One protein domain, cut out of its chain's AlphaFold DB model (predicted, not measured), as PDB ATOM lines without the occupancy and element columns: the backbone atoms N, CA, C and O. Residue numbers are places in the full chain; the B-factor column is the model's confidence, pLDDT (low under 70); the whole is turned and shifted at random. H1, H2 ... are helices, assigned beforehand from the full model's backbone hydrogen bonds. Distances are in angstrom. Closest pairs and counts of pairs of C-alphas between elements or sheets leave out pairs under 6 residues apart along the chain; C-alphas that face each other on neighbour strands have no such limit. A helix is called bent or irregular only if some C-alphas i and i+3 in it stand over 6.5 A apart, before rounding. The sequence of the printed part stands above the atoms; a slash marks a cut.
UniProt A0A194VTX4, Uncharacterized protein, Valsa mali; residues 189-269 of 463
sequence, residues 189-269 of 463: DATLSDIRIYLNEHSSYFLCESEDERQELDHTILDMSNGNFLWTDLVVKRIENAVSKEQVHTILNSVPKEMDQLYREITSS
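AT A GLANCE: This is residues 189 to 269 of the 463 residues of an uncharacterized protein of Valsa mali (UniProt A0A194VTX4). Four helices run back and forth in a thin slab, H1 and H3 in one layer with H2 and H4 behind them, and a fifth, H5, sits at the far edge beside the beginning of H3. H1, H2 and H3 make an up-and-down bundle, their centres in a triangle, and H4 packs on the end of H3. The printed part has 81 residues with five named helices, in the order H1 to H5, and no named strand; its class is all helix. It is compact, with a radius of gyration of the C-alphas of 12.0 A, and flat, spanning 33 by 32 by 16 A.

IN THESE COORDINATES: Find C-alpha 189 at (16.768, 55.266, -76.535); from there H1, residues 189 to 205, runs 25.2 A, with a kink of 26 degrees near residue 199. It is neither bent nor irregular, but only just: C-alphas 201 and 204 are 6.5 A apart. Go on to C-alpha 211 at (40.063, 59.772, -81.976), where H2, residues 211 to 225, sets out on its 20.9 A. H3 is residues 229 to 240, 16.2 A long, and H4 is residues 245 to 254, 14.2 A long. H5, residues 259 to 269, spans 15.0 A and ends at C-alpha 269 at (21.085, 70.998, -104.325).

HOW THE PARTS SIT: Start at H3, the hub, which touches H1, H2 and H4. H1 and H3 run the same way at a shallow tilt of 14 degrees; their closest C-alphas, of Tyr 205 and Glu 240, are 6.2 A apart. H2 touches H3 with residues 221 to 225 alone, the C-alphas of Ser 225 and Thr 232 being closest at 5.7 A; this hairpin has a tilt of 38 degrees, only just steep. H1 and H2 are also a hairpin, at a steep tilt of 42 degrees, closest at the C-alphas of Leu 199 and Asp 218, 6.2 A apart. H3 touches H4 with residues 238 to 239 alone, in a hairpin at a shallow tilt of 31 degrees; look at the C-alphas of Ile 239 and Val 248, the closest, 5.5 A apart. H2 and H4 are close but not clearly touching, 7.8 A between the C-alphas of Ile 221 and Leu 252. H5 and H3 are also close but not clearly touching, 6.5 A between the C-alphas of Trp 231 and Met 259. H5 is apart from H1, H2 and H4. In H2, H3, H4 and H5 every O i to N i+4 pair is within hydrogen-bond range; in H1, 11 of 13 are.

THE WHOLE: Look to the C-alphas of Glu 211 and Ser 268 for the two farthest apart, at 33.8 A. The printed part has no cut, and its four links are tight. Mean pLDDT of the printed part is 86.0, and no printed residue is under 70.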
ATOM      1  N   ASP A 189      15.472  55.695 -77.058       87.75
ATOM      2  CA  ASP A 189      16.768  55.266 -76.535       87.75
ATOM      3  C   ASP A 189      17.336  54.057 -77.288       87.75
ATOM      4  O   ASP A 189      18.533  54.040 -77.579       87.75
ATOM      5  N   ALA A 190      16.491  53.092 -77.667       88.69
ATOM      6  CA  ALA A 190      16.897  51.982 -78.528       88.69
ATOM      7  C   ALA A 190      17.358  52.499 -79.897       88.69
ATOM      8  O   ALA A 190      18.465  52.181 -80.327       88.69
ATOM      9  N   THR A 191      16.585  53.392 -80.524       88.62
ATOM     10  CA  THR A 191      16.966  53.990 -81.811       88.62
ATOM     11  C   THR A 191      18.274  54.779 -81.720       88.62
ATOM     12  O   THR A 191      19.122  54.674 -82.601       88.62
ATOM     13  N   LEU A 192      18.486  55.551 -80.649       91.56
ATOM     14  CA  LEU A 192      19.747  56.269 -80.427       91.56
ATOM     15  C   LEU A 192      20.929  55.313 -80.207       91.56
ATOM     16  O   LEU A 192      22.043  55.604 -80.644       91.56
ATOM     17  N   SER A 193      20.706  54.172 -79.552       92.62
ATOM     18  CA  SER A 193      21.722  53.123 -79.417       92.62
ATOM     19  C   SER A 193      22.101  52.539 -80.780       92.62
ATOM     20  O   SER A 193      23.290  52.405 -81.074       92.62
ATOM     21  N   ASP A 194      21.117  52.259 -81.633       93.81
ATOM     22  CA  ASP A 194      21.352  51.739 -82.983       93.81
ATOM     23  C   ASP A 194      22.075  52.766 -83.866       93.81
ATOM     24  O   ASP A 194      23.041  52.426 -84.550       93.81
ATOM     25  N   ILE A 195      21.684  54.045 -83.791       94.00
ATOM     26  CA  ILE A 195      22.378  55.144 -84.483       94.00
ATOM     27  C   ILE A 195      23.836  55.229 -84.031       94.00
ATOM     28  O   ILE A 195      24.725  55.402 -84.859       94.00
ATOM     29  N   ARG A 196      24.120  55.079 -82.733       93.19
ATOM     30  CA  ARG A 196      25.498  55.094 -82.225       93.19
ATOM     31  C   ARG A 196      26.333  53.952 -82.805       93.19
ATOM     32  O   ARG A 196      27.490  54.170 -83.148       93.19
ATOM     33  N   ILE A 197      25.766  52.749 -82.914       93.44
ATOM     34  CA  ILE A 197      26.451  51.606 -83.537       93.44
ATOM     35  C   ILE A 197      26.742  51.909 -85.012       93.44
ATOM     36  O   ILE A 197      27.872  51.722 -85.458       93.44
ATOM     37  N   TYR A 198      25.752  52.437 -85.732       93.81
ATOM     38  CA  TYR A 198      25.888  52.836 -87.130       93.81
ATOM     39  C   TYR A 198      26.964  53.914 -87.334       93.81
ATOM     40  O   TYR A 198      27.810  53.776 -88.217       93.81
ATOM     41  N   LEU A 199      26.994  54.949 -86.486       93.25
ATOM     42  CA  LEU A 199      28.020  55.993 -86.528       93.25
ATOM     43  C   LEU A 199      29.415  55.424 -86.282       93.25
ATOM     44  O   LEU A 199      30.311  55.712 -87.062       93.25
ATOM     45  N   ASN A 200      29.590  54.554 -85.284       89.31
ATOM     46  CA  ASN A 200      30.889  53.936 -85.001       89.31
ATOM     47  C   ASN A 200      31.445  53.129 -86.190       89.31
ATOM     48  O   ASN A 200      32.659  53.036 -86.361       89.31
ATOM     49  N   GLU A 201      30.576  52.519 -87.001       89.56
ATOM     50  CA  GLU A 201      30.989  51.802 -88.213       89.56
ATOM     51  C   GLU A 201      31.476  52.773 -89.304       89.56
ATOM     52  O   GLU A 201      32.529  52.564 -89.916       89.56
ATOM     53  N   HIS A 202      30.745  53.873 -89.508       89.00
ATOM     54  CA  HIS A 202      31.006  54.831 -90.587       89.00
ATOM     55  C   HIS A 202      32.055  55.883 -90.216       89.00
ATOM     56  O   HIS A 202      32.715  56.439 -91.093       89.00
ATOM     57  N   SER A 203      32.280  56.127 -88.924       83.94
ATOM     58  CA  SER A 203      33.182  57.177 -88.450       83.94
ATOM     59  C   SER A 203      34.624  56.939 -88.872       83.94
ATOM     60  O   SER A 203      35.384  57.891 -89.057       83.94
ATOM     61  N   SER A 204      34.968  55.680 -89.171       81.81
ATOM     62  CA  SER A 204      36.216  55.279 -89.818       81.81
ATOM     63  C   SER A 204      36.530  56.029 -91.118       81.81
ATOM     64  O   SER A 204      37.708  56.298 -91.373       81.81
ATOM     65  N   TYR A 205      35.508  56.435 -91.874       80.50
ATOM     66  CA  TYR A 205      35.620  57.156 -93.142       80.50
ATOM     67  C   TYR A 205      35.642  58.682 -92.993       80.50
ATOM     68  O   TYR A 205      35.900  59.387 -93.969       80.50
ATOM     69  N   PHE A 206      35.392  59.214 -91.794       84.94
ATOM     70  CA  PHE A 206      35.401  60.655 -91.566       84.94
ATOM     71  C   PHE A 206      36.828  61.203 -91.581       84.94
ATOM     72  O   PHE A 206      37.762  60.593 -91.050       84.94
ATOM     73  N   LEU A 207      36.985  62.387 -92.179       83.00
ATOM     74  CA  LEU A 207      38.244  63.126 -92.209       83.00
ATOM     75  C   LEU A 207      38.545  63.705 -90.814       83.00
ATOM     76  O   LEU A 207      38.264  64.870 -90.553       83.00
ATOM     77  N   CYS A 208      39.123  62.891 -89.930       83.25
ATOM     78  CA  CYS A 208      39.531  63.260 -88.569       83.25
ATOM     79  C   CYS A 208      41.044  63.035 -88.371       83.25
ATOM     80  O   CYS A 208      41.632  62.137 -88.970       83.25
ATOM     81  N   GLU A 209      41.681  63.847 -87.528       81.88
ATOM     82  CA  GLU A 209      43.106  63.751 -87.155       81.88
ATOM     83  C   GLU A 209      43.321  63.022 -85.826       81.88
ATOM     84  O   GLU A 209      44.413  62.508 -85.583       81.88
ATOM     85  N   SER A 210      42.301  62.970 -84.966       86.38
ATOM     86  CA  SER A 210      42.359  62.283 -83.678       86.38
ATOM     87  C   SER A 210      41.085  61.495 -83.394       86.38
ATOM     88  O   SER A 210      40.017  61.755 -83.951       86.38
ATOM     89  N   GLU A 211      41.209  60.525 -82.489       86.44
ATOM     90  CA  GLU A 211      40.063  59.772 -81.976       86.44
ATOM     91  C   GLU A 211      39.114  60.677 -81.173       86.44
ATOM     92  O   GLU A 211      37.902  60.508 -81.239       86.44
ATOM     93  N   ASP A 212      39.648  61.690 -80.483       87.94
ATOM     94  CA  ASP A 212      38.843  62.666 -79.740       87.94
ATOM     95  C   ASP A 212      37.952  63.497 -80.681       87.94
ATOM     96  O   ASP A 212      36.766  63.674 -80.414       87.94
ATOM     97  N   GLU A 213      38.492  63.953 -81.821       86.31
ATOM     98  CA  GLU A 213      37.736  64.691 -82.846       86.31
ATOM     99  C   GLU A 213      36.634  63.817 -83.459       86.31
ATOM    100  O   GLU A 213      35.518  64.279 -83.699       86.31
ATOM    101  N   ARG A 214      36.923  62.528 -83.668       88.44
ATOM    102  CA  ARG A 214      35.942  61.557 -84.159       88.44
ATOM    103  C   ARG A 214      34.807  61.336 -83.159       88.44
ATOM    104  O   ARG A 214      33.644  61.359 -83.546       88.44
ATOM    105  N   GLN A 215      35.127  61.181 -81.877       89.12
ATOM    106  CA  GLN A 215      34.121  61.014 -80.826       89.12
ATOM    107  C   GLN A 215      33.249  62.263 -80.650       89.12
ATOM    108  O   GLN A 215      32.041  62.143 -80.437       89.12
ATOM    109  N   GLU A 216      33.834  63.460 -80.757       89.56
ATOM    110  CA  GLU A 216      33.087  64.722 -80.726       89.56
ATOM    111  C   GLU A 216      32.126  64.834 -81.917       89.56
ATOM    112  O   GLU A 216      30.965  65.229 -81.754       89.56
ATOM    113  N   LEU A 217      32.583  64.428 -83.104       89.56
ATOM    114  CA  LEU A 217      31.771  64.384 -84.312       89.56
ATOM    115  C   LEU A 217      30.594  63.411 -84.169       89.56
ATOM    116  O   LEU A 217      29.446  63.810 -84.372       89.56
ATOM    117  N   ASP A 218      30.855  62.174 -83.745       91.38
ATOM    118  CA  ASP A 218      29.823  61.153 -83.534       91.38
ATOM    119  C   ASP A 218      28.799  61.602 -82.484       91.38
ATOM    120  O   ASP A 218      27.590  61.467 -82.686       91.38
ATOM    121  N   HIS A 219      29.257  62.206 -81.383       91.31
ATOM    122  CA  HIS A 219      28.373  62.759 -80.358       91.31
ATOM    123  C   HIS A 219      27.488  63.883 -80.913       91.31
ATOM    124  O   HIS A 219      26.293  63.938 -80.618       91.31
ATOM    125  N   THR A 220      28.058  64.767 -81.731       90.94
ATOM    126  CA  THR A 220      27.328  65.878 -82.352       90.94
ATOM    127  C   THR A 220      26.253  65.365 -83.308       90.94
ATOM    128  O   THR A 220      25.105  65.801 -83.228       90.94
ATOM    129  N   ILE A 221      26.588  64.406 -84.176       91.81
ATOM    130  CA  ILE A 221      25.629  63.811 -85.117       91.81
ATOM    131  C   ILE A 221      24.517  63.085 -84.350       91.81
ATOM    132  O   ILE A 221      23.340  63.254 -84.674       91.81
ATOM    133  N   LEU A 222      24.864  62.333 -83.301       92.62
ATOM    134  CA  LEU A 222      23.896  61.617 -82.475       92.62
ATOM    135  C   LEU A 222      22.900  62.571 -81.795       92.62
ATOM    136  O   LEU A 222      21.696  62.324 -81.864       92.62
ATOM    137  N   ASP A 223      23.369  63.672 -81.196       90.31
ATOM    138  CA  ASP A 223      22.499  64.688 -80.573       90.31
ATOM    139  C   ASP A 223      21.589  65.374 -81.603       90.31
ATOM    140  O   ASP A 223      20.392  65.566 -81.381       90.31
ATOM    141  N   MET A 224      22.137  65.709 -82.772       88.25
ATOM    142  CA  MET A 224      21.372  66.353 -83.838       88.25
ATOM    143  C   MET A 224      20.336  65.427 -84.483       88.25
ATOM    144  O   MET A 224      19.303  65.927 -84.930       88.25
ATOM    145  N   SER A 225      20.576  64.111 -84.496       88.50
ATOM    146  CA  SER A 225      19.680  63.129 -85.118       88.50
ATOM    147  C   SER A 225      18.286  63.100 -84.501       88.50
ATOM    148  O   SER A 225      17.319  62.784 -85.194       88.50
ATOM    149  N   ASN A 226      18.175  63.393 -83.199       86.25
ATOM    150  CA  ASN A 226      16.943  63.257 -82.421       86.25
ATOM    151  C   ASN A 226      16.226  61.905 -82.659       86.25
ATOM    152  O   ASN A 226      14.998  61.843 -82.739       86.25
ATOM    153  N   GLY A 227      16.999  60.825 -82.836       84.62
ATOM    154  CA  GLY A 227      16.481  59.482 -83.110       84.62
ATOM    155  C   GLY A 227      15.990  59.247 -84.539       84.62
ATOM    156  O   GLY A 227      15.342  58.236 -84.795       84.62
ATOM    157  N   ASN A 228      16.264  60.149 -85.482       85.31
ATOM    158  CA  ASN A 228      15.921  59.951 -86.883       85.31
ATOM    159  C   ASN A 228      17.081  59.271 -87.629       85.31
ATOM    160  O   ASN A 228      18.119  59.875 -87.920       85.31
ATOM    161  N   PHE A 229      16.894  57.991 -87.950       87.50
ATOM    162  CA  PHE A 229      17.911  57.190 -88.630       87.50
ATOM    163  C   PHE A 229      18.144  57.657 -90.074       87.50
ATOM    164  O   PHE A 229      19.288  57.740 -90.512       87.50
ATOM    165  N   LEU A 230      17.084  58.042 -90.793       83.31
ATOM    166  CA  LEU A 230      17.199  58.550 -92.162       83.31
ATOM    167  C   LEU A 230      17.960  59.878 -92.206       83.31
ATOM    168  O   LEU A 230      18.826  60.074 -93.055       83.31
ATOM    169  N   TRP A 231      17.674  60.782 -91.268       89.19
ATOM    170  CA  TRP A 231      18.443  62.010 -91.090       89.19
ATOM    171  C   TRP A 231      19.927  61.686 -90.915       89.19
ATOM    172  O   TRP A 231      20.769  62.254 -91.607       89.19
ATOM    173  N   THR A 232      20.228  60.735 -90.026       90.56
ATOM    174  CA  THR A 232      21.600  60.324 -89.712       90.56
ATOM    175  C   THR A 232      22.299  59.790 -90.958       90.56
ATOM    176  O   THR A 232      23.359  60.295 -91.309       90.56
ATOM    177  N   ASP A 233      21.687  58.843 -91.672       88.06
ATOM    178  CA  ASP A 233      22.234  58.258 -92.903       88.06
ATOM    179  C   ASP A 233      22.507  59.325 -93.979       88.06
ATOM    180  O   ASP A 233      23.573  59.343 -94.600       88.06
ATOM    181  N   LEU A 234      21.588  60.280 -94.165       85.00
ATOM    182  CA  LEU A 234      21.769  61.379 -95.116       85.00
ATOM    183  C   LEU A 234      22.938  62.297 -94.737       85.00
ATOM    184  O   LEU A 234      23.663  62.764 -95.621       85.00
ATOM    185  N   VAL A 235      23.121  62.576 -93.446       88.75
ATOM    186  CA  VAL A 235      24.207  63.429 -92.940       88.75
ATOM    187  C   VAL A 235      25.548  62.717 -93.019       88.75
ATOM    188  O   VAL A 235      26.496  63.295 -93.548       88.75
ATOM    189  N   VAL A 236      25.612  61.456 -92.590       90.81
ATOM    190  CA  VAL A 236      26.806  60.607 -92.693       90.81
ATOM    191  C   VAL A 236      27.276  60.536 -94.141       90.81
ATOM    192  O   VAL A 236      28.414  60.897 -94.427       90.81
ATOM    193  N   LYS A 237      26.379  60.255 -95.093       86.94
ATOM    194  CA  LYS A 237      26.724  60.243 -96.523       86.94
ATOM    195  C   LYS A 237      27.231  61.585 -97.047       86.94
ATOM    196  O   LYS A 237      28.043  61.613 -97.968       86.94
ATOM    197  N   ARG A 238      26.756  62.724 -96.530       86.12
ATOM    198  CA  ARG A 238      27.316  64.040 -96.907       86.12
ATOM    199  C   ARG A 238      28.741  64.195 -96.383       86.12
ATOM    200  O   ARG A 238      29.591  64.679 -97.124       86.12
ATOM    201  N   ILE A 239      28.981  63.787 -95.140       89.44
ATOM    202  CA  ILE A 239      30.290  63.858 -94.485       89.44
ATOM    203  C   ILE A 239      31.299  62.944 -95.186       89.44
ATOM    204  O   ILE A 239      32.406  63.384 -95.470       89.44
ATOM    205  N   GLU A 240      30.911  61.724 -95.555       88.06
ATOM    206  CA  GLU A 240      31.768  60.785 -96.299       88.06
ATOM    207  C   GLU A 240      32.190  61.308 -97.680       88.06
ATOM    208  O   GLU A 240      33.248  60.949 -98.190       88.06
ATOM    209  N   ASN A 241      31.375  62.172 -98.291       84.31
ATOM    210  CA  ASN A 241      31.686  62.813 -99.568       84.31
ATOM    211  C   ASN A 241      32.468  64.132 -99.415       84.31
ATOM    212  O   ASN A 241      32.822  64.750-100.424       84.31
ATOM    213  N   ALA A 242      32.717  64.597 -98.188       86.31
ATOM    214  CA  ALA A 242      33.508  65.795 -97.947       86.31
ATOM    215  C   ALA A 242      34.977  65.542 -98.312       86.31
ATOM    216  O   ALA A 242      35.546  64.502 -97.994       86.31
ATOM    217  N   VAL A 243      35.615  66.517 -98.963       86.94
ATOM    218  CA  VAL A 243      37.025  66.420 -99.379       86.94
ATOM    219  C   VAL A 243      37.983  67.154 -98.438       86.94
ATOM    220  O   VAL A 243      39.195  67.089 -98.631       86.94
ATOM    221  N   SER A 244      37.465  67.867 -97.432       86.19
ATOM    222  CA  SER A 244      38.274  68.519 -96.397       86.19
ATOM    223  C   SER A 244      37.557  68.572 -95.046       86.19
ATOM    224  O   SER A 244      36.329  68.495 -94.973       86.19
ATOM    225  N   LYS A 245      38.322  68.756 -93.966       86.00
ATOM    226  CA  LYS A 245      37.795  68.928 -92.603       86.00
ATOM    227  C   LYS A 245      36.873  70.135 -92.479       86.00
ATOM    228  O   LYS A 245      35.814  70.077 -91.859       86.00
ATOM    229  N   GLU A 246      37.241  71.235 -93.126       87.06
ATOM    230  CA  GLU A 246      36.449  72.464 -93.141       87.06
ATOM    231  C   GLU A 246      35.088  72.223 -93.798       87.06
ATOM    232  O   GLU A 246      34.085  72.798 -93.371       87.06
ATOM    233  N   GLN A 247      35.028  71.344 -94.804       85.19
ATOM    234  CA  GLN A 247      33.762  70.931 -95.402       85.19
ATOM    235  C   GLN A 247      32.926  70.091 -94.438       85.19
ATOM    236  O   GLN A 247      31.731  70.351 -94.341       85.19
ATOM    237  N   VAL A 248      33.525  69.164 -93.681       86.94
ATOM    238  CA  VAL A 248      32.815  68.406 -92.632       86.94
ATOM    239  C   VAL A 248      32.184  69.360 -91.612       86.94
ATOM    240  O   VAL A 248      30.976  69.304 -91.380       86.94
ATOM    241  N   HIS A 249      32.951  70.318 -91.084       85.50
ATOM    242  CA  HIS A 249      32.416  71.327 -90.162       85.50
ATOM    243  C   HIS A 249      31.337  72.209 -90.804       85.50
ATOM    244  O   HIS A 249      30.335  72.534 -90.168       85.50
ATOM    245  N   THR A 250      31.506  72.593 -92.072       86.19
ATOM    246  CA  THR A 250      30.496  73.376 -92.803       86.19
ATOM    247  C   THR A 250      29.199  72.585 -92.974       86.19
ATOM    248  O   THR A 250      28.116  73.148 -92.812       86.19
ATOM    249  N   ILE A 251      29.290  71.284 -93.258       86.06
ATOM    250  CA  ILE A 251      28.133  70.391 -93.362       86.06
ATOM    251  C   ILE A 251      27.399  70.359 -92.022       86.06
ATOM    252  O   ILE A 251      26.226  70.706 -91.988       86.06
ATOM    253  N   LEU A 252      28.071  70.060 -90.911       85.25
ATOM    254  CA  LEU A 252      27.420  69.993 -89.593       85.25
ATOM    255  C   LEU A 252      26.739  71.305 -89.189       85.25
ATOM    256  O   LEU A 252      25.630  71.291 -88.669       85.25
ATOM    257  N   ASN A 253      27.380  72.442 -89.467       83.81
ATOM    258  CA  ASN A 253      26.837  73.758 -89.125       83.81
ATOM    259  C   ASN A 253      25.670  74.193 -90.021       83.81
ATOM    260  O   ASN A 253      24.892  75.066 -89.634       83.81
ATOM    261  N   SER A 254      25.570  73.641 -91.233       81.56
ATOM    262  CA  SER A 254      24.511  73.983 -92.189       81.56
ATOM    263  C   SER A 254      23.351  72.997 -92.167       81.56
ATOM    264  O   SER A 254      22.230  73.390 -92.482       81.56
ATOM    265  N   VAL A 255      23.596  71.743 -91.778       82.00
ATOM    266  CA  VAL A 255      22.574  70.705 -91.748       82.00
ATOM    267  C   VAL A 255      21.524  71.049 -90.684       82.00
ATOM    268  O   VAL A 255      21.838  71.218 -89.504       82.00
ATOM    269  N   PRO A 256      20.245  71.101 -91.064       81.19
ATOM    270  CA  PRO A 256      19.174  71.421 -90.147       81.19
ATOM    271  C   PRO A 256      18.761  70.195 -89.337       81.19
ATOM    272  O   PRO A 256      18.733  69.081 -89.856       81.19
ATOM    273  N   LYS A 257      18.337  70.411 -88.088       76.38
ATOM    274  CA  LYS A 257      17.784  69.348 -87.225       76.38
ATOM    275  C   LYS A 257      16.438  68.804 -87.729       76.38
ATOM    276  O   LYS A 257      16.034  67.704 -87.381       76.38
ATOM    277  N   GLU A 258      15.724  69.579 -88.544       76.94
ATOM    278  CA  GLU A 258      14.414  69.204 -89.078       76.94
ATOM    279  C   GLU A 258      14.534  68.532 -90.454       76.94
ATOM    280  O   GLU A 258      15.040  69.136 -91.408       76.94
ATOM    281  N   MET A 259      13.951  67.336 -90.596       77.56
ATOM    282  CA  MET A 259      13.862  66.612 -91.877       77.56
ATOM    283  C   MET A 259      13.270  67.461 -92.997       77.56
ATOM    284  O   MET A 259      13.745  67.467 -94.132       77.56
ATOM    285  N   ASP A 260      12.264  68.263 -92.667       71.06
ATOM    286  CA  ASP A 260      11.610  69.136 -93.622       71.06
ATOM    287  C   ASP A 260      12.555  70.164 -94.243       71.06
ATOM    288  O   ASP A 260      12.417  70.482 -95.429       71.06
ATOM    289  N   GLN A 261      13.501  70.687 -93.469       76.94
ATOM    290  CA  GLN A 261      14.508  71.612 -93.965       76.94
ATOM    291  C   GLN A 261      15.627  70.869 -94.697       76.94
ATOM    292  O   GLN A 261      16.020  71.320 -95.774       76.94
ATOM    293  N   LEU A 262      16.042  69.697 -94.205       77.44
ATOM    294  CA  LEU A 262      17.031  68.850 -94.876       77.44
ATOM    295  C   LEU A 262      16.564  68.498 -96.294       77.44
ATOM    296  O   LEU A 262      17.297  68.648 -97.270       77.44
ATOM    297  N   TYR A 263      15.288  68.153 -96.440       76.31
ATOM    298  CA  TYR A 263      14.657  67.923 -97.733       76.31
ATOM    299  C   TYR A 263      14.615  69.149 -98.632       76.31
ATOM    300  O   TYR A 263      14.757  69.007 -99.849       76.31
ATOM    301  N   ARG A 264      14.417  70.353 -98.080       76.19
ATOM    302  CA  ARG A 264      14.502  71.589 -98.873       76.19
ATOM    303  C   ARG A 264      15.915  71.787 -99.410       76.19
ATOM    304  O   ARG A 264      16.054  72.127-100.578       76.19
ATOM    305  N   GLU A 265      16.940  71.530 -98.609       79.62
ATOM    306  CA  GLU A 265      18.334  71.623 -99.047       79.62
ATOM    307  C   GLU A 265      18.689  70.583-100.103       79.62
ATOM    308  O   GLU A 265      19.258  70.949-101.126       79.62
ATOM    309  N   ILE A 266      18.293  69.318 -99.912       79.75
ATOM    310  CA  ILE A 266      18.496  68.263-100.919       79.75
ATOM    311  C   ILE A 266      17.826  68.669-102.232       79.75
ATOM    312  O   ILE A 266      18.454  68.647-103.288       79.75
ATOM    313  N   THR A 267      16.571  69.123-102.162       77.12
ATOM    314  CA  THR A 267      15.828  69.629-103.325       77.12
ATOM    315  C   THR A 267      16.604  70.755-104.013       77.12
ATOM    316  O   THR A 267      16.827  70.689-105.218       77.12
ATOM    317  N   SER A 268      17.038  71.775-103.267       82.31
ATOM    318  CA  SER A 268      17.788  72.916-103.811       82.31
ATOM    319  C   SER A 268      19.119  72.491-104.438       82.31
ATOM    320  O   SER A 268      19.459  72.961-105.521       82.31
ATOM    321  N   SER A 269      19.834  71.556-103.809       80.69
ATOM    322  CA  SER A 269      21.085  70.998-104.325       80.69
ATOM    323  C   SER A 269      20.870  70.309-105.671       80.69
ATOM    324  O   SER A 269      21.556  70.627-106.641       80.69
TER     325      SER A 269